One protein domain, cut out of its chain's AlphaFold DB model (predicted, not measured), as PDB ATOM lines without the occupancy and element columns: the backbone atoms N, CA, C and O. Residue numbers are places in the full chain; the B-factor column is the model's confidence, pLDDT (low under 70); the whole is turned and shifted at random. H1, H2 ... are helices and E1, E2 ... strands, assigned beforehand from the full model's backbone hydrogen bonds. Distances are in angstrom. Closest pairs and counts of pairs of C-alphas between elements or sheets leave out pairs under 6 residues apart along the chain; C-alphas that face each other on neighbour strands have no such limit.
ATOM      1  N   ASN A 526      67.460  87.859 105.967       94.75
ATOM      2  CA  ASN A 526      66.411  87.149 106.660       94.75
ATOM      3  C   ASN A 526      67.056  86.364 107.797       94.75
ATOM      4  O   ASN A 526      67.860  85.461 107.567       94.75
ATOM      5  N   LEU A 527      66.703  86.728 109.023       95.44
ATOM      6  CA  LEU A 527      67.229  86.120 110.237       95.44
ATOM      7  C   LEU A 527      66.129  85.311 110.916       95.44
ATOM      8  O   LEU A 527      65.018  85.797 111.134       95.44
ATOM      9  N   LYS A 528      66.480  84.091 111.297       96.00
ATOM     10  CA  LYS A 528      65.692  83.194 112.125       96.00
ATOM     11  C   LYS A 528      66.407  83.039 113.462       96.00
ATOM     12  O   LYS A 528      67.552  82.584 113.503       96.00
ATOM     13  N   ARG A 529      65.774  83.476 114.553       95.25
ATOM     14  CA  ARG A 529      66.391  83.493 115.890       95.25
ATOM     15  C   ARG A 529      65.987  82.281 116.717       95.25
ATOM     16  O   ARG A 529      64.875  81.768 116.591       95.25
ATOM     17  N   MET A 530      66.875  81.879 117.617       92.69
ATOM     18  CA  MET A 530      66.545  80.990 118.725       92.69
ATOM     19  C   MET A 530      66.165  81.838 119.944       92.69
ATOM     20  O   MET A 530      66.996  82.564 120.493       92.69
ATOM     21  N   SER A 531      64.912  81.750 120.386       90.00
ATOM     22  CA  SER A 531      64.465  82.369 121.633       90.00
ATOM     23  C   SER A 531      64.978  81.581 122.846       90.00
ATOM     24  O   SER A 531      65.241  80.374 122.785       90.00
ATOM     25  N   GLY A 532      65.047  82.248 124.003       83.44
ATOM     26  CA  GLY A 532      65.333  81.588 125.278       83.44
ATOM     27  C   GLY A 532      64.359  80.428 125.529       83.44
ATOM     28  O   GLY A 532      63.151  80.634 125.601       83.44
ATOM     29  N   GLY A 533      64.884  79.204 125.633       85.06
ATOM     30  CA  GLY A 533      64.089  77.973 125.753       85.06
ATOM     31  C   GLY A 533      64.096  77.072 124.513       85.06
ATOM     32  O   GLY A 533      63.406  76.056 124.518       85.06
ATOM     33  N   GLY A 534      64.863  77.417 123.471       85.69
ATOM     34  CA  GLY A 534      65.024  76.585 122.270       85.69
ATOM     35  C   GLY A 534      63.854  76.672 121.288       85.69
ATOM     36  O   GLY A 534      63.789  75.895 120.340       85.69
ATOM     37  N   ALA A 535      62.919  77.600 121.509       90.12
ATOM     38  CA  ALA A 535      61.909  77.924 120.514       90.12
ATOM     39  C   ALA A 535      62.575  78.664 119.351       90.12
ATOM     40  O   ALA A 535      63.395  79.552 119.569       90.12
ATOM     41  N   VAL A 536      62.214  78.297 118.127       91.69
ATOM     42  CA  VAL A 536      62.739  78.937 116.925       91.69
ATOM     43  C   VAL A 536      61.697  79.912 116.388       91.69
ATOM     44  O   VAL A 536      60.545  79.537 116.158       91.69
ATOM     45  N   GLU A 537      62.099  81.165 116.212       93.75
ATOM     46  CA  GLU A 537      61.270  82.228 115.645       93.75
ATOM     47  C   GLU A 537      61.109  82.034 114.126       93.75
ATOM     48  O   GLU A 537      61.945  81.386 113.496       93.75
ATOM     49  N   PRO A 538      60.040  82.551 113.497       94.12
ATOM     50  CA  PRO A 538      59.970  82.613 112.038       94.12
ATOM     51  C   PRO A 538      61.042  83.561 111.479       94.12
ATOM     52  O   PRO A 538      61.563  84.415 112.197       94.12
ATOM     53  N   PHE A 539      61.346  83.444 110.184       94.31
ATOM     54  CA  PHE A 539      62.217  84.410 109.513       94.31
ATOM     55  C   PHE A 539      61.644  85.827 109.603       94.31
ATOM     56  O   PHE A 539      60.458  86.050 109.344       94.31
ATOM     57  N   ALA A 540      62.513  86.783 109.916       94.38
ATOM     58  CA  ALA A 540      62.214  88.204 109.889       94.38
ATOM     59  C   ALA A 540      63.261  88.952 109.057       94.38
ATOM     60  O   ALA A 540      64.455  88.642 109.123       94.38
ATOM     61  N   ASP A 541      62.815  89.974 108.317       93.38
ATOM     62  CA  ASP A 541      63.744  90.930 107.705       93.38
ATOM     63  C   ASP A 541      64.522  91.614 108.820       93.38
ATOM     64  O   ASP A 541      63.941  92.091 109.796       93.38
ATOM     65  N   THR A 542      65.837  91.637 108.681       92.00
ATOM     66  CA  THR A 542      66.734  92.220 109.663       92.00
ATOM     67  C   THR A 542      67.798  93.041 108.956       92.00
ATOM     68  O   THR A 542      68.346  92.652 107.928       92.00
ATOM     69  N   ASP A 543      68.105  94.184 109.551       91.06
ATOM     70  CA  ASP A 543      69.221  95.023 109.163       91.06
ATOM     71  C   ASP A 543      70.466  94.651 109.977       91.06
ATOM     72  O   ASP A 543      70.534  94.898 111.186       91.06
ATOM     73  N   ILE A 544      71.467  94.082 109.312       90.69
ATOM     74  CA  ILE A 544      72.770  93.789 109.914       90.69
ATOM     75  C   ILE A 544      73.640  95.052 109.862       90.69
ATOM     76  O   ILE A 544      73.715  95.725 108.835       90.69
ATOM     77  N   GLU A 545      74.276  95.392 110.985       92.12
ATOM     78  CA  GLU A 545      75.297  96.444 111.048       92.12
ATOM     79  C   GLU A 545      76.664  95.898 110.620       92.12
ATOM     80  O   GLU A 545      77.385  96.562 109.871       92.12
ATOM     81  N   GLY A 546      77.004  94.687 111.072       91.56
ATOM     82  CA  GLY A 546      78.204  93.978 110.644       91.56
ATOM     83  C   GLY A 546      78.606  92.814 111.552       91.56
ATOM     84  O   GLY A 546      77.959  92.520 112.561       91.56
ATOM     85  N   TRP A 547      79.695  92.149 111.177       91.88
ATOM     86  CA  TRP A 547      80.285  91.031 111.912       91.88
ATOM     87  C   TRP A 547      81.223  91.522 113.009       91.88
ATOM     88  O   TRP A 547      82.035  92.418 112.787       91.88
ATOM     89  N   CYS A 548      81.162  90.884 114.175       92.31
ATOM     90  CA  CYS A 548      82.035  91.181 115.313       92.31
ATOM     91  C   CYS A 548      83.293  90.316 115.377       92.31
ATOM     92  O   CYS A 548      84.098  90.434 116.300       92.31
ATOM     93  N   VAL A 549      83.493  89.462 114.375       90.06
ATOM     94  CA  VAL A 549      84.669  88.608 114.237       90.06
ATOM     95  C   VAL A 549      85.282  88.798 112.856       90.06
ATOM     96  O   VAL A 549      84.576  89.048 111.885       90.06
ATOM     97  N   LYS A 550      86.610  88.672 112.769       89.62
ATOM     98  CA  LYS A 550      87.352  88.717 111.495       89.62
ATOM     99  C   LYS A 550      87.420  87.364 110.796       89.62
ATOM    100  O   LYS A 550      87.696  87.290 109.609       89.62
ATOM    101  N   GLU A 551      87.273  86.290 111.560       90.69
ATOM    102  CA  GLU A 551      87.376  84.925 111.066       90.69
ATOM    103  C   GLU A 551      86.474  84.009 111.882       90.69
ATOM    104  O   GLU A 551      86.349  84.166 113.099       90.69
ATOM    105  N   ILE A 552      85.892  83.020 111.213       90.44
ATOM    106  CA  ILE A 552      85.181  81.919 111.857       90.44
ATOM    107  C   ILE A 552      85.960  80.638 111.572       90.44
ATOM    108  O   ILE A 552      86.223  80.302 110.416       90.44
ATOM    109  N   ASN A 553      86.353  79.929 112.630       91.31
ATOM    110  CA  ASN A 553      87.023  78.636 112.522       91.31
ATOM    111  C   ASN A 553      85.989  77.520 112.684       91.31
ATOM    112  O   ASN A 553      85.386  77.391 113.748       91.31
ATOM    113  N   VAL A 554      85.819  76.694 111.656       91.44
ATOM    114  CA  VAL A 554      84.918  75.538 111.683       91.44
ATOM    115  C   VAL A 554      85.718  74.254 111.894       91.44
ATOM    116  O   VAL A 554      86.645  73.925 111.145       91.44
ATOM    117  N   LEU A 555      85.359  73.531 112.946       91.38
ATOM    118  CA  LEU A 555      85.954  72.275 113.363       91.38
ATOM    119  C   LEU A 555      85.032  71.107 113.020       91.38
ATOM    120  O   LEU A 555      83.808  71.223 112.990       91.38
ATOM    121  N   ASP A 556      85.637  69.960 112.769       89.94
ATOM    122  CA  ASP A 556      84.951  68.692 112.639       89.94
ATOM    123  C   ASP A 556      84.299  68.332 113.988       89.94
ATOM    124  O   ASP A 556      84.974  68.353 115.026       89.94
ATOM    125  N   PRO A 557      82.996  67.999 114.002       87.00
ATOM    126  CA  PRO A 557      82.244  67.806 115.238       87.00
ATOM    127  C   PRO A 557      82.670  66.549 116.010       87.00
ATOM    128  O   PRO A 557      82.322  66.416 117.182       87.00
ATOM    129  N   VAL A 558      83.392  65.621 115.370       87.44
ATOM    130  CA  VAL A 558      83.843  64.356 115.962       87.44
ATOM    131  C   VAL A 558      85.287  64.467 116.438       87.44
ATOM    132  O   VAL A 558      85.608  64.081 117.558       87.44
ATOM    133  N   THR A 559      86.175  64.984 115.589       90.31
ATOM    134  CA  THR A 559      87.619  65.013 115.861       90.31
ATOM    135  C   THR A 559      88.086  66.307 116.523       90.31
ATOM    136  O   THR A 559      89.213  66.359 117.014       90.31
ATOM    137  N   GLY A 560      87.279  67.374 116.487       89.31
ATOM    138  CA  GLY A 560      87.678  68.721 116.911       89.31
ATOM    139  C   GLY A 560      88.786  69.340 116.049       89.31
ATOM    140  O   GLY A 560      89.285  70.421 116.358       89.31
ATOM    141  N   SER A 561      89.201  68.663 114.975       91.94
ATOM    142  CA  SER A 561      90.207  69.162 114.040       91.94
ATOM    143  C   SER A 561      89.575  70.121 113.040       91.94
ATOM    144  O   SER A 561      88.372  70.106 112.820       91.94
ATOM    145  N   LYS A 562      90.378  70.965 112.399       90.12
ATOM    146  CA  LYS A 562      89.899  71.852 111.331       90.12
ATOM    147  C   LYS A 562      89.295  71.050 110.168       90.12
ATOM    148  O   LYS A 562      89.901  70.065 109.748       90.12
ATOM    149  N   LEU A 563      88.174  71.511 109.600       87.50
ATOM    150  CA  LEU A 563      87.564  70.976 108.364       87.50
ATOM    151  C   LEU A 563      88.397  71.276 107.091       87.50
ATOM    152  O   LEU A 563      87.905  71.843 106.116       87.50
ATOM    153  N   GLY A 564      89.684  70.923 107.101       85.56
ATOM    154  CA  GLY A 564      90.624  71.178 106.005       85.56
ATOM    155  C   GLY A 564      90.973  72.659 105.810       85.56
ATOM    156  O   GLY A 564      90.754  73.495 106.693       85.56
ATOM    157  N   ASP A 565      91.522  72.987 104.639       82.12
ATOM    158  CA  ASP A 565      92.001  74.340 104.304       82.12
ATOM    159  C   ASP A 565      90.872  75.384 104.252       82.12
ATOM    160  O   ASP A 565      91.101  76.564 104.506       82.12
ATOM    161  N   ASN A 566      89.630  74.941 104.031       80.44
ATOM    162  CA  ASN A 566      88.432  75.786 104.005       80.44
ATOM    163  C   ASN A 566      87.777  75.970 105.384       80.44
ATOM    164  O   ASN A 566      86.689  76.528 105.483       80.44
ATOM    165  N   SER A 567      88.412  75.502 106.460       84.31
ATOM    166  CA  SER A 567      87.903  75.666 107.830       84.31
ATOM    167  C   SER A 567      87.890  77.112 108.322       84.31
ATOM    168  O   SER A 567      87.206  77.406 109.299       84.31
ATOM    169  N   ARG A 568      88.654  78.006 107.683       89.12
ATOM    170  CA  ARG A 568      88.688  79.433 108.002       89.12
ATOM    171  C   ARG A 568      87.763  80.176 107.049       89.12
ATOM    172  O   ARG A 568      88.027  80.231 105.850       89.12
ATOM    173  N   ILE A 569      86.700  80.744 107.599       90.19
ATOM    174  CA  ILE A 569      85.686  81.472 106.843       90.19
ATOM    175  C   ILE A 569      85.851  82.958 107.117       90.19
ATOM    176  O   ILE A 569      85.893  83.372 108.279       90.19
ATOM    177  N   ASP A 570      85.947  83.734 106.043       91.00
ATOM    178  CA  ASP A 570      85.781  85.181 106.088       91.00
ATOM    179  C   ASP A 570      84.279  85.492 106.179       91.00
ATOM    180  O   ASP A 570      83.543  85.139 105.245       91.00
ATOM    181  N   PRO A 571      83.801  86.100 107.280       90.44
ATOM    182  CA  PRO A 571      82.388  86.403 107.453       90.44
ATOM    183  C   PRO A 571      81.791  87.276 106.349       90.44
ATOM    184  O   PRO A 571      80.605  87.143 106.054       90.44
ATOM    185  N   GLU A 572      82.600  88.109 105.687       87.81
ATOM    186  CA  GLU A 572      82.127  88.973 104.597       87.81
ATOM    187  C   GLU A 572      81.667  88.164 103.379       87.81
ATOM    188  O   GLU A 572      80.790  88.602 102.640       87.81
ATOM    189  N   THR A 573      82.190  86.946 103.215       89.81
ATOM    190  CA  THR A 573      81.836  86.046 102.104       89.81
ATOM    191  C   THR A 573      80.607  85.176 102.381       89.81
ATOM    192  O   THR A 573      80.180  84.426 101.508       89.81
ATOM    193  N   ILE A 574      80.051  85.212 103.595       91.69
ATOM    194  CA  ILE A 574      78.971  84.307 103.999       91.69
ATOM    195  C   ILE A 574      77.623  84.777 103.444       91.69
ATOM    196  O   ILE A 574      77.130  85.841 103.807       91.69
ATOM    197  N   GLU A 575      76.979  83.904 102.671       93.38
ATOM    198  CA  GLU A 575      75.605  84.069 102.173       93.38
ATOM    199  C   GLU A 575      74.571  83.453 103.114       93.38
ATOM    200  O   GLU A 575      73.453  83.954 103.264       93.38
ATOM    201  N   ARG A 576      74.940  82.334 103.752       95.19
ATOM    202  CA  ARG A 576      74.084  81.672 104.733       95.19
ATOM    203  C   ARG A 576      74.853  81.006 105.856       95.19
ATOM    204  O   ARG A 576      75.869  80.352 105.623       95.19
ATOM    205  N   ILE A 577      74.289  81.092 107.055       95.06
ATOM    206  CA  ILE A 577      74.648  80.264 108.208       95.06
ATOM    207  C   ILE A 577      73.392  79.541 108.658       95.06
ATOM    208  O   ILE A 577      72.397  80.195 108.944       95.06
ATOM    209  N   VAL A 578      73.447  78.220 108.773       96.31
ATOM    210  CA  VAL A 578      72.316  77.429 109.261       96.31
ATOM    211  C   VAL A 578      72.763  76.438 110.325       96.31
ATOM    212  O   VAL A 578      73.777  75.745 110.186       96.31
ATOM    213  N   ASN A 579      71.991  76.395 111.402       94.56
ATOM    214  CA  ASN A 579      72.095  75.419 112.466       94.56
ATOM    215  C   ASN A 579      71.415  74.114 112.032       94.56
ATOM    216  O   ASN A 579      70.281  74.108 111.556       94.56
ATOM    217  N   ILE A 580      72.110  72.995 112.211       92.19
ATOM    218  CA  ILE A 580      71.586  71.655 111.981       92.19
ATOM    219  C   ILE A 580      71.606  70.897 113.308       92.19
ATOM    220  O   ILE A 580      72.665  70.809 113.949       92.19
ATOM    221  N   PRO A 581      70.478  70.280 113.700       85.12
ATOM    222  CA  PRO A 581      70.460  69.335 114.805       85.12
ATOM    223  C   PRO A 581      71.496  68.223 114.590       85.12
ATOM    224  O   PRO A 581      71.532  67.586 113.538       85.12
ATOM    225  N   SER A 582      72.338  67.978 115.594       82.50
ATOM    226  CA  SER A 582      73.289  66.867 115.611       82.50
ATOM    227  C   SER A 582      73.187  66.095 116.925       82.50
ATOM    228  O   SER A 582      72.831  66.633 117.974       82.50
ATOM    229  N   THR A 583      73.534  64.809 116.883       77.81
ATOM    230  CA  THR A 583      73.588  63.943 118.070       77.81
ATOM    231  C   THR A 583      74.636  64.402 119.085       77.81
ATOM    232  O   THR A 583      74.507  64.103 120.270       77.81
ATOM    233  N   THR A 584      75.657  65.144 118.642       79.94
ATOM    234  CA  THR A 584      76.718  65.700 119.494       79.94
ATOM    235  C   THR A 584      76.448  67.139 119.944       79.94
ATOM    236  O   THR A 584      77.282  67.730 120.628       79.94
ATOM    237  N   GLY A 585      75.286  67.704 119.594       84.25
ATOM    238  CA  GLY A 585      74.896  69.075 119.918       84.25
ATOM    239  C   GLY A 585      74.576  69.893 118.669       84.25
ATOM    240  O   GLY A 585      73.926  69.418 117.743       84.25
ATOM    241  N   THR A 586      75.005  71.148 118.651       83.94
ATOM    242  CA  THR A 586      74.752  72.076 117.543       83.94
ATOM    243  C   THR A 586      75.833  71.931 116.476       83.94
ATOM    244  O   THR A 586      77.017  72.073 116.778       83.94
ATOM    245  N   SER A 587      75.440  71.660 115.231       92.50
ATOM    246  CA  SER A 587      76.340  71.703 114.075       92.50
ATOM    247  C   SER A 587      75.938  72.833 113.143       92.50
ATOM    248  O   SER A 587      74.767  73.166 113.023       92.50
ATOM    249  N   TRP A 588      76.918  73.423 112.478       94.12
ATOM    250  CA  TRP A 588      76.739  74.585 111.625       94.12
ATOM    251  C   TRP A 588      77.171  74.270 110.211       94.12
ATOM    252  O   TRP A 588      78.192  73.608 109.996       94.12
ATOM    253  N   VAL A 589      76.401  74.768 109.251       95.62
ATOM    254  CA  VAL A 589      76.798  74.805 107.850       95.62
ATOM    255  C   VAL A 589      76.798  76.241 107.369       95.62
ATOM    256  O   VAL A 589      75.870  77.007 107.619       95.62
ATOM    257  N   PHE A 590      77.870  76.575 106.667       95.38
ATOM    258  CA  PHE A 590      78.109  77.874 106.075       95.38
ATOM    259  C   PHE A 590      78.062  77.737 104.562       95.38
ATOM    260  O   PHE A 590      78.625  76.795 103.998       95.38
ATOM    261  N   TYR A 591      77.423  78.696 103.913       95.31
ATOM    262  CA  TYR A 591      77.421  78.834 102.469       95.31
ATOM    263  C   TYR A 591      78.052  80.167 102.105       95.31
ATOM    264  O   TYR A 591      77.738  81.190 102.714       95.31
ATOM    265  N   ARG A 592      78.923  80.148 101.101       92.06
ATOM    266  CA  ARG A 592      79.479  81.353 100.481       92.06
ATOM    267  C   ARG A 592      79.415  81.250  98.970       92.06
ATOM    268  O   ARG A 592      79.597  80.151  98.429       92.06
ATOM    269  N   SER A 593      79.180  82.375  98.303       86.62
ATOM    270  CA  SER A 593      79.294  82.427  96.850       86.62
ATOM    271  C   SER A 593      80.764  82.340  96.435       86.62
ATOM    272  O   SER A 593      81.676  82.798  97.123       86.62
ATOM    273  N   SER A 594      81.003  81.692  95.303       81.69
ATOM    274  CA  SER A 594      82.326  81.440  94.744       81.69
ATOM    275  C   SER A 594      82.811  82.602  93.866       81.69
ATOM    276  O   SER A 594      83.632  82.361  92.985       81.69
ATOM    277  N   HIS A 595      82.337  83.843  94.067       71.88
ATOM    278  CA  HIS A 595      82.661  85.003  93.212       71.88
ATOM    279  C   HIS A 595      84.171  85.221  92.992       71.88
ATOM    280  O   HIS A 595      84.575  85.753  91.960       71.88
ATOM    281  N   GLU A 596      85.017  84.757  93.918       65.38
ATOM    282  CA  GLU A 596      86.483  84.759  93.789       65.38
ATOM    283  C   GLU A 596      87.001  83.904  92.615       65.38
ATOM    284  O   GLU A 596      88.071  84.167  92.062       65.38
ATOM    285  N   TYR A 597      86.239  82.897  92.196       63.06
ATOM    286  CA  TYR A 597      86.553  81.979  91.108       63.06
ATOM    287  C   TYR A 597      85.826  82.424  89.835       63.06
ATOM    288  O   TYR A 597      84.888  81.776  89.370       63.06
ATOM    289  N   GLY A 598      86.237  83.558  89.266       63.94
ATOM    290  CA  GLY A 598      85.733  83.985  87.958       63.94
ATOM    291  C   GLY A 598      85.857  82.881  86.890       63.94
ATOM    292  O   GLY A 598      86.717  82.003  86.965       63.94
ATOM    293  N   GLY A 599      85.009  82.928  85.859       71.12
ATOM    294  CA  GLY A 599      85.048  81.985  84.735       71.12
ATOM    295  C   GLY A 599      84.029  80.849  84.845       71.12
ATOM    296  O   GLY A 599      82.852  81.097  85.088       71.12
ATOM    297  N   LEU A 600      84.468  79.606  84.607       67.12
ATOM    298  CA  LEU A 600      83.591  78.427  84.489       67.12
ATOM    299  C   LEU A 600      82.842  78.053  85.774       67.12
ATOM    300  O   LEU A 600      81.969  77.204  85.686       67.12
ATOM    301  N   ASP A 601      83.181  78.648  86.920       78.31
ATOM    302  CA  ASP A 601      82.546  78.392  88.221       78.31
ATOM    303  C   ASP A 601      81.625  79.540  88.676       78.31
ATOM    304  O   ASP A 601      81.206  79.573  89.833       78.31
ATOM    305  N   ALA A 602      81.284  80.480  87.789       74.62
ATOM    306  CA  ALA A 602      80.210  81.431  88.070       74.62
ATOM    307  C   ALA A 602      78.921  80.656  88.400       74.62
ATOM    308  O   ALA A 602      78.620  79.652  87.753       74.62
ATOM    309  N   GLY A 603      78.161  81.071  89.413       78.62
ATOM    310  CA  GLY A 603      76.996  80.313  89.861       78.62
ATOM    311  C   GLY A 603      77.292  79.222  90.899       78.62
ATOM    312  O   GLY A 603      76.382  78.474  91.266       78.62
ATOM    313  N   ARG A 604      78.548  79.040  91.328       89.12
ATOM    314  CA  ARG A 604      78.937  78.005  92.296       89.12
ATOM    315  C   ARG A 604      78.792  78.507  93.730       89.12
ATOM    316  O   ARG A 604      79.283  79.575  94.082       89.12
ATOM    317  N   VAL A 605      78.226  77.662  94.588       92.38
ATOM    318  CA  VAL A 605      78.199  77.876  96.039       92.38
ATOM    319  C   VAL A 605      79.138  76.886  96.721       92.38
ATOM    320  O   VAL A 605      79.174  75.703  96.385       92.38
ATOM    321  N   VAL A 606      79.914  77.365  97.692       93.69
ATOM    322  CA  VAL A 606      80.769  76.518  98.530       93.69
ATOM    323  C   VAL A 606      80.069  76.274  99.858       93.69
ATOM    324  O   VAL A 606      79.812  77.212 100.610       93.69
ATOM    325  N   ARG A 607      79.804  75.000 100.158       94.75
ATOM    326  CA  ARG A 607      79.299  74.552 101.457       94.75
ATOM    327  C   ARG A 607      80.453  74.152 102.374       94.75
ATOM    328  O   ARG A 607      81.280  73.319 102.005       94.75
ATOM    329  N   ILE A 608      80.474  74.695 103.587       94.12
ATOM    330  CA  ILE A 608      81.461  74.385 104.626       94.12
ATOM    331  C   ILE A 608      80.715  73.837 105.844       94.12
ATOM    332  O   ILE A 608      79.880  74.525 106.425       94.12
ATOM    333  N   GLY A 609      81.004  72.590 106.218       92.31
ATOM    334  CA  GLY A 609      80.331  71.872 107.303       92.31
ATOM    335  C   GLY A 609      79.573  70.620 106.831       92.31
ATOM    336  O   GLY A 609      79.680  70.247 105.656       92.31
ATOM    337  N   PRO A 610      78.801  69.970 107.724       93.12
ATOM    338  CA  PRO A 610      78.547  70.344 109.122       93.12
ATOM    339  C   PRO A 610      79.803  70.398 109.999       93.12
ATOM    340  O   PRO A 610      80.688  69.552 109.881       93.12
ATOM    341  N   GLY A 611      79.876  71.391 110.888       91.31
ATOM    342  CA  GLY A 611      80.969  71.536 111.850       91.31
ATOM    343  C   GLY A 611      80.585  72.261 113.136       91.31
ATOM    344  O   GLY A 611      79.559  72.931 113.209       91.31
ATOM    345  N   THR A 612      81.407  72.117 114.170       91.31
ATOM    346  CA  THR A 612      81.333  72.937 115.388       91.31
ATOM    347  C   THR A 612      82.218  74.165 115.230       91.31
ATOM    348  O   THR A 612      83.112  74.196 114.388       91.31
ATOM    349  N   LEU A 613      81.984  75.208 116.021       86.69
ATOM    350  CA  LEU A 613      82.857  76.376 115.986       86.69
ATOM    351  C   LEU A 613      84.029  76.213 116.945       86.69
ATOM    352  O   LEU A 613      83.863  75.835 118.103       86.69
ATOM    353  N   GLY A 614      85.225  76.472 116.426       80.94
ATOM    354  CA  GLY A 614      86.456  76.483 117.194       80.94
ATOM    355  C   GLY A 614      86.679  77.810 117.911       80.94
ATOM    356  O   GLY A 614      86.051  78.814 117.567       80.94
ATOM    357  N   PRO A 615      87.599  77.843 118.888       70.88
ATOM    358  CA  PRO A 615      87.998  79.094 119.517       70.88
ATOM    359  C   PRO A 615      88.527  80.095 118.485       70.88
ATOM    360  O   PRO A 615      89.251  79.728 117.551       70.88
ATOM    361  N   VAL A 616      88.195  81.371 118.681       65.44
ATOM    362  CA  VAL A 616      88.801  82.478 117.935       65.44
ATOM    363  C   VAL A 616      90.275  82.568 118.341       65.44
ATOM    364  O   VAL A 616      90.626  82.527 119.522       65.44
ATOM    365  N   ARG A 617      91.176  82.598 117.357       58.28
ATOM    366  CA  ARG A 617      92.618  82.502 117.598       58.28
ATOM    367  C   ARG A 617      93.138  83.828 118.160       58.28
ATOM    368  O   ARG A 617      93.240  84.804 117.427       58.28
ATOM    369  N   GLY A 618      93.508  83.849 119.437       57.12
ATOM    370  CA  GLY A 618      94.052  85.043 120.099       57.12
ATOM    371  C   GLY A 618      93.675  85.138 121.572       57.12
ATOM    372  O   GLY A 618      94.431  85.716 122.350       57.12
ATOM    373  N   ASP A 619      92.579  84.489 121.961       50.28
ATOM    374  CA  ASP A 619      92.136  84.474 123.346       50.28
ATOM    375  C   ASP A 619      92.727  83.293 124.113       50.28
ATOM    376  O   ASP A 619      92.970  82.203 123.583       50.28
ATOM    377  N   SER A 620      93.002  83.536 125.394       50.72
ATOM    378  CA  SER A 620      93.465  82.501 126.316       50.72
ATOM    379  C   SER A 620      92.479  81.316 126.321       50.72
ATOM    380  O   SER A 620      91.290  81.560 126.120       50.72
ATOM    381  N   PRO A 621      92.921  80.065 126.585       49.12
ATOM    382  CA  PRO A 621      92.119  78.824 126.517       49.12
ATOM    383  C   PRO A 621      90.866  78.711 127.430       49.12
ATOM    384  O   PRO A 621      90.533  77.620 127.881       49.12
ATOM    385  N   GLY A 622      90.181  79.806 127.759       48.09
ATOM    386  CA  GLY A 622      89.000  79.846 128.620       48.09
ATOM    387  C   GLY A 622      87.947  80.906 128.259       48.09
ATOM    388  O   GLY A 622      86.907  80.925 128.908       48.09
ATOM    389  N   ALA A 623      88.151  81.755 127.244       46.47
ATOM    390  CA  ALA A 623      87.139  82.720 126.788       46.47
ATOM    391  C   ALA A 623      86.360  82.146 125.587       46.47
ATOM    392  O   ALA A 623      86.572  82.522 124.441       46.47
ATOM    393  N   HIS A 624      85.515  81.143 125.842       48.25
ATOM    394  CA  HIS A 624      84.864  80.337 124.795       48.25
ATOM    395  C   HIS A 624      83.436  80.749 124.436       48.25
ATOM    396  O   HIS A 624      82.798  80.079 123.625       48.25
ATOM    397  N   ASN A 625      82.925  81.850 124.975       56.09
ATOM    398  CA  ASN A 625      81.667  82.376 124.483       56.09
ATOM    399  C   ASN A 625      81.985  83.390 123.382       56.09
ATOM    400  O   ASN A 625      82.548  84.444 123.654       56.09
ATOM    401  N   MET A 626      81.600  83.092 122.140       65.62
ATOM    402  CA  MET A 626      81.388  84.141 121.140       65.62
ATOM    403  C   MET A 626      80.178  84.979 121.579       65.62
ATOM    404  O   MET A 626      79.085  84.843 121.024       65.62
ATOM    405  N   GLU A 627      80.359  85.783 122.632       72.19
ATOM    406  CA  GLU A 627      79.398  86.760 123.159       72.19
ATOM    407  C   GLU A 627      79.302  87.917 122.163       72.19
ATOM    408  O   GLU A 627      79.758  89.023 122.409       72.19
ATOM    409  N   GLY A 628      78.774  87.623 120.977       84.00
ATOM    410  CA  GLY A 628      78.633  88.578 119.889       84.00
ATOM    411  C   GLY A 628      79.365  88.157 118.635       84.00
ATOM    412  O   GLY A 628      80.520  88.498 118.414       84.00
ATOM    413  N   LEU A 629      78.649  87.427 117.786       89.75
ATOM    414  CA  LEU A 629      79.076  87.132 116.425       89.75
ATOM    415  C   LEU A 629      78.652  88.249 115.467       89.75
ATOM    416  O   LEU A 629      79.409  88.632 114.576       89.75
ATOM    417  N   LEU A 630      77.433  88.753 115.652       92.19
ATOM    418  CA  LEU A 630      76.753  89.607 114.690       92.19
ATOM    419  C   LEU A 630      76.069  90.771 115.397       92.19
ATOM    420  O   LEU A 630      75.316  90.551 116.342       92.19
ATOM    421  N   LYS A 631      76.282  91.993 114.912       93.75
ATOM    422  CA  LYS A 631      75.589  93.182 115.407       93.75
ATOM    423  C   LYS A 631      74.526  93.628 114.411       93.75
ATOM    424  O   LYS A 631      74.773  93.711 113.207       93.75
ATOM    425  N   LEU A 632      73.336  93.914 114.918       93.88
ATOM    426  CA  LEU A 632      72.211  94.452 114.159       93.88
ATOM    427  C   LEU A 632      72.193  95.980 114.243       93.88
ATOM    428  O   LEU A 632      72.693  96.547 115.212       93.88
ATOM    429  N   LYS A 633      71.558  96.662 113.278       92.94
ATOM    430  CA  LYS A 633      71.478  98.140 113.265       92.94
ATOM    431  C   LYS A 633      70.730  98.743 114.460       92.94
ATOM    432  O   LYS A 633      70.863  99.936 114.714       92.94
ATOM    433  N   ASP A 634      69.943  97.949 115.185       94.00
ATOM    434  CA  ASP A 634      69.292  98.372 116.432       94.00
ATOM    435  C   ASP A 634      70.226  98.309 117.661       94.00
ATOM    436  O   ASP A 634      69.804  98.616 118.775       94.00
ATOM    437  N   GLY A 635      71.495  97.929 117.464       93.56
ATOM    438  CA  GLY A 635      72.501  97.758 118.509       93.56
ATOM    439  C   GLY A 635      72.493  96.375 119.165       93.56
ATOM    440  O   GLY A 635      73.361  96.097 119.992       93.56
ATOM    441  N   THR A 636      71.554  95.491 118.807       93.81
ATOM    442  CA  THR A 636      71.509  94.121 119.331       93.81
ATOM    443  C   THR A 636      72.720  93.339 118.845       93.81
ATOM    444  O   THR A 636      72.964  93.228 117.644       93.81
ATOM    445  N   ILE A 637      73.444  92.741 119.783       93.12
ATOM    446  CA  ILE A 637      74.556  91.839 119.502       93.12
ATOM    447  C   ILE A 637      74.070  90.408 119.720       93.12
ATOM    448  O   ILE A 637      73.648  90.053 120.820       93.12
ATOM    449  N   LEU A 638      74.111  89.605 118.662       93.00
ATOM    450  CA  LEU A 638      73.695  88.212 118.663       93.00
ATOM    451  C   LEU A 638      74.903  87.295 118.785       93.00
ATOM    452  O   LEU A 638      75.841  87.356 117.983       93.00
ATOM    453  N   SER A 639      74.855  86.402 119.762       91.12
ATOM    454  CA  SER A 639      75.722  85.234 119.814       91.12
ATOM    455  C   SER A 639      75.166  84.114 118.937       91.12
ATOM    456  O   SER A 639      73.986  84.059 118.594       91.12
ATOM    457  N   LEU A 640      76.033  83.171 118.583       87.50
ATOM    458  CA  LEU A 640      75.683  82.073 117.687       87.50
ATOM    459  C   LEU A 640      74.523  81.201 118.218       87.50
ATOM    460  O   LEU A 640      73.663  80.772 117.460       87.50
ATOM    461  N   ASN A 641      74.440  80.984 119.531       88.62
ATOM    462  CA  ASN A 641      73.338  80.243 120.162       88.62
ATOM    463  C   ASN A 641      71.983  80.985 120.147       88.62
ATOM    464  O   ASN A 641      70.998  80.440 120.640       88.62
ATOM    465  N   GLN A 642      71.926  82.210 119.624       93.38
ATOM    466  CA  GLN A 642      70.690  82.964 119.394       93.38
ATOM    467  C   GLN A 642      70.282  82.957 117.915       93.38
ATOM    468  O   GLN A 642      69.242  83.510 117.559       93.38
ATOM    469  N   ILE A 643      71.087  82.342 117.052       93.69
ATOM    470  CA  ILE A 643      70.870  82.254 115.613       93.69
ATOM    471  C   ILE A 643      70.420  80.823 115.290       93.69
ATOM    472  O   ILE A 643      70.989  79.865 115.794       93.69
ATOM    473  N   ASP A 644      69.383  80.665 114.476       95.38
ATOM    474  CA  ASP A 644      69.003  79.371 113.889       95.38
ATOM    475  C   ASP A 644      69.413  79.327 112.415       95.38
ATOM    476  O   ASP A 644      70.061  78.388 111.963       95.38
ATOM    477  N   ASP A 645      69.084  80.385 111.676       96.25
ATOM    478  CA  ASP A 645      69.370  80.509 110.251       96.25
ATOM    479  C   ASP A 645      69.531  81.989 109.885       96.25
ATOM    480  O   ASP A 645      68.801  82.849 110.385       96.25
ATOM    481  N   ILE A 646      70.489  82.298 109.021       95.19
ATOM    482  CA  ILE A 646      70.693  83.623 108.435       95.19
ATOM    483  C   ILE A 646      70.849  83.413 106.950       95.19
ATOM    484  O   ILE A 646      71.800  82.756 106.551       95.19
ATOM    485  N   VAL A 647      69.974  84.011 106.148       95.00
ATOM    486  CA  VAL A 647      70.095  84.060 104.688       95.00
ATOM    487  C   VAL A 647      70.191  85.513 104.256       95.00
ATOM    488  O   VAL A 647      69.300  86.309 104.549       95.00
ATOM    489  N   GLY A 648      71.274  85.861 103.574       87.50
ATOM    490  CA  GLY A 648      71.543  87.215 103.110       87.50
ATOM    491  C   GLY A 648      71.818  87.295 101.616       87.50
ATOM    492  O   GLY A 648      71.623  86.336 100.871       87.50
ATOM    493  N   THR A 649      72.224  88.490 101.207       75.44
ATOM    494  CA  THR A 649      72.887  88.755  99.930       75.44
ATOM    495  C   THR A 649      74.353  89.080 100.168       75.44
ATOM    496  O   THR A 649      74.648  89.668 101.222       75.44
ATOM    497  N   PRO A 650      75.214  88.917  99.147       65.31
ATOM    498  CA  PRO A 650      76.618  89.288  99.253       65.31
ATOM    499  C   PRO A 650      76.802  90.766  99.611       65.31
ATOM    500  O   PRO A 650      77.768  91.136 100.258       65.31
ATOM    501  N   GLU A 651      75.864  91.640  99.222       61.59
ATOM    502  CA  GLU A 651      75.974  93.088  99.440       61.59
ATOM    503  C   GLU A 651      75.706  93.531 100.892       61.59
ATOM    504  O   GLU A 651      76.170  94.598 101.300       61.59
ATOM    505  N   ILE A 652      74.995  92.726 101.695       52.25
ATOM    506  CA  ILE A 652      74.593  93.102 103.066       52.25
ATOM    507  C   ILE A 652      75.520  92.461 104.122       52.25
ATOM    508  O   ILE A 652      75.561  92.918 105.263       52.25
ATOM    509  N   SER A 653      76.337  91.466 103.754       56.59
ATOM    510  CA  SER A 653      77.285  90.782 104.655       56.59
ATOM    511  C   SER A 653      78.628  91.507 104.858       56.59
ATOM    512  O   SER A 653      79.477  91.008 105.592       56.59
ATOM    513  N   THR A 654      78.858  92.673 104.246       62.44
ATOM    514  CA  THR A 654      80.219  93.125 103.875       62.44
ATOM    515  C   THR A 654      81.021  93.904 104.911       62.44
ATOM    516  O   THR A 654      82.095  94.401 104.580       62.44
ATOM    517  N   LYS A 655      80.541  94.078 106.145       83.25
ATOM    518  CA  LYS A 655      81.286  94.889 107.116       83.25
ATOM    519  C   LYS A 655      81.697  94.087 108.334       83.25
ATOM    520  O   LYS A 655      80.883  93.856 109.226       83.25
ATOM    521  N   VAL A 656      82.979  93.749 108.434       84.56
ATOM    522  CA  VAL A 656      83.582  93.454 109.736       84.56
ATOM    523  C   VAL A 656      83.722  94.759 110.521       84.56
ATOM    524  O   VAL A 656      84.360  95.725 110.091       84.56
ATOM    525  N   LEU A 657      83.083  94.808 111.684       85.50
ATOM    526  CA  LEU A 657      83.118  95.950 112.586       85.50
ATOM    527  C   LEU A 657      84.459  96.018 113.320       85.50
ATOM    528  O   LEU A 657      85.161  95.017 113.501       85.50
ATOM    529  N   ARG A 658      84.843  97.224 113.753       86.88
ATOM    530  CA  ARG A 658      86.005  97.355 114.638       86.88
ATOM    531  C   ARG A 658      85.644  96.752 116.000       86.88
ATOM    532  O   ARG A 658      84.481  96.836 116.380       86.88
ATOM    533  N   PRO A 659      86.614  96.204 116.752       83.50
ATOM    534  CA  PRO A 659      86.350  95.638 118.075       83.50
ATOM    535  C   PRO A 659      85.544  96.577 118.988       83.50
ATOM    536  O   PRO A 659      84.549  96.148 119.558       83.50
ATOM    537  N   ASP A 660      85.893  97.868 119.012       85.88
ATOM    538  CA  ASP A 660      85.197  98.896 119.803       85.88
ATOM    539  C   ASP A 660      83.721  99.081 119.399       85.88
ATOM    540  O   ASP A 660      82.884  99.425 120.228       85.88
ATOM    541  N   ASP A 661      83.380  98.834 118.128       87.31
ATOM    542  CA  ASP A 661      82.006  98.936 117.624       87.31
ATOM    543  C   ASP A 661      81.160  97.696 118.020       87.31
ATOM    544  O   ASP A 661      79.938  97.703 117.845       87.31
ATOM    545  N   CYS A 662      81.797  96.645 118.555       86.00
ATOM    546  CA  CYS A 662      81.203  95.373 118.982       86.00
ATOM    547  C   CYS A 662      81.177  95.166 120.498       86.00
ATOM    548  O   CYS A 662      80.752  94.110 120.969       86.00
TER     549      CYS A 662
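Overview. This is residues 526 to 662 of the 667 residues of the protein "Peptidase_S8 domain-containing protein" of Methylomonas methanica (UniProt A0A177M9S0). With little regular structure, a strongly twisted antiparallel sheet, E2-E1-E9-E5-E6-E7-E4, makes a wall; E2 runs on into E3, paired with E8 in a small second sheet. The 137 printed residues hold nine named strands, then helix H1: mostly strand. The whole is compact, radius of gyration of the C-alphas 14.8 A, spanning 45 by 36 by 31 A.

Arrangement. E5, residues 574 to 582, E6, 585 to 593, and E7, 605 to 613, form two hairpins, a meander of antiparallel neighbours, with N 578 to O 589 and N 590 to O 608 each 2.9 A. E4, 552 to 555, antiparallel neighbour of E7, N 555 to O 612 2.8 A, completes a Greek key of four strands. H1, 659 to 662, is near E3, 544 to 547.

Along the chain. E1 is 526 to 529, E2 540 to 542, E8 630 to 632, E9 643 to 647. E6 is 27.0 A long. C-alpha 526 is at (66.411, 87.149, 106.660), C-alpha 662 at (81.203, 95.373, 118.982).

Size, cuts and confidence. The printed part has no cut. Link E4 to E5 is long. The model's confidence is low, with pLDDT under 70, at residues 596 to 598, residue 600, residues 616 to 626 and residues 650 to 654.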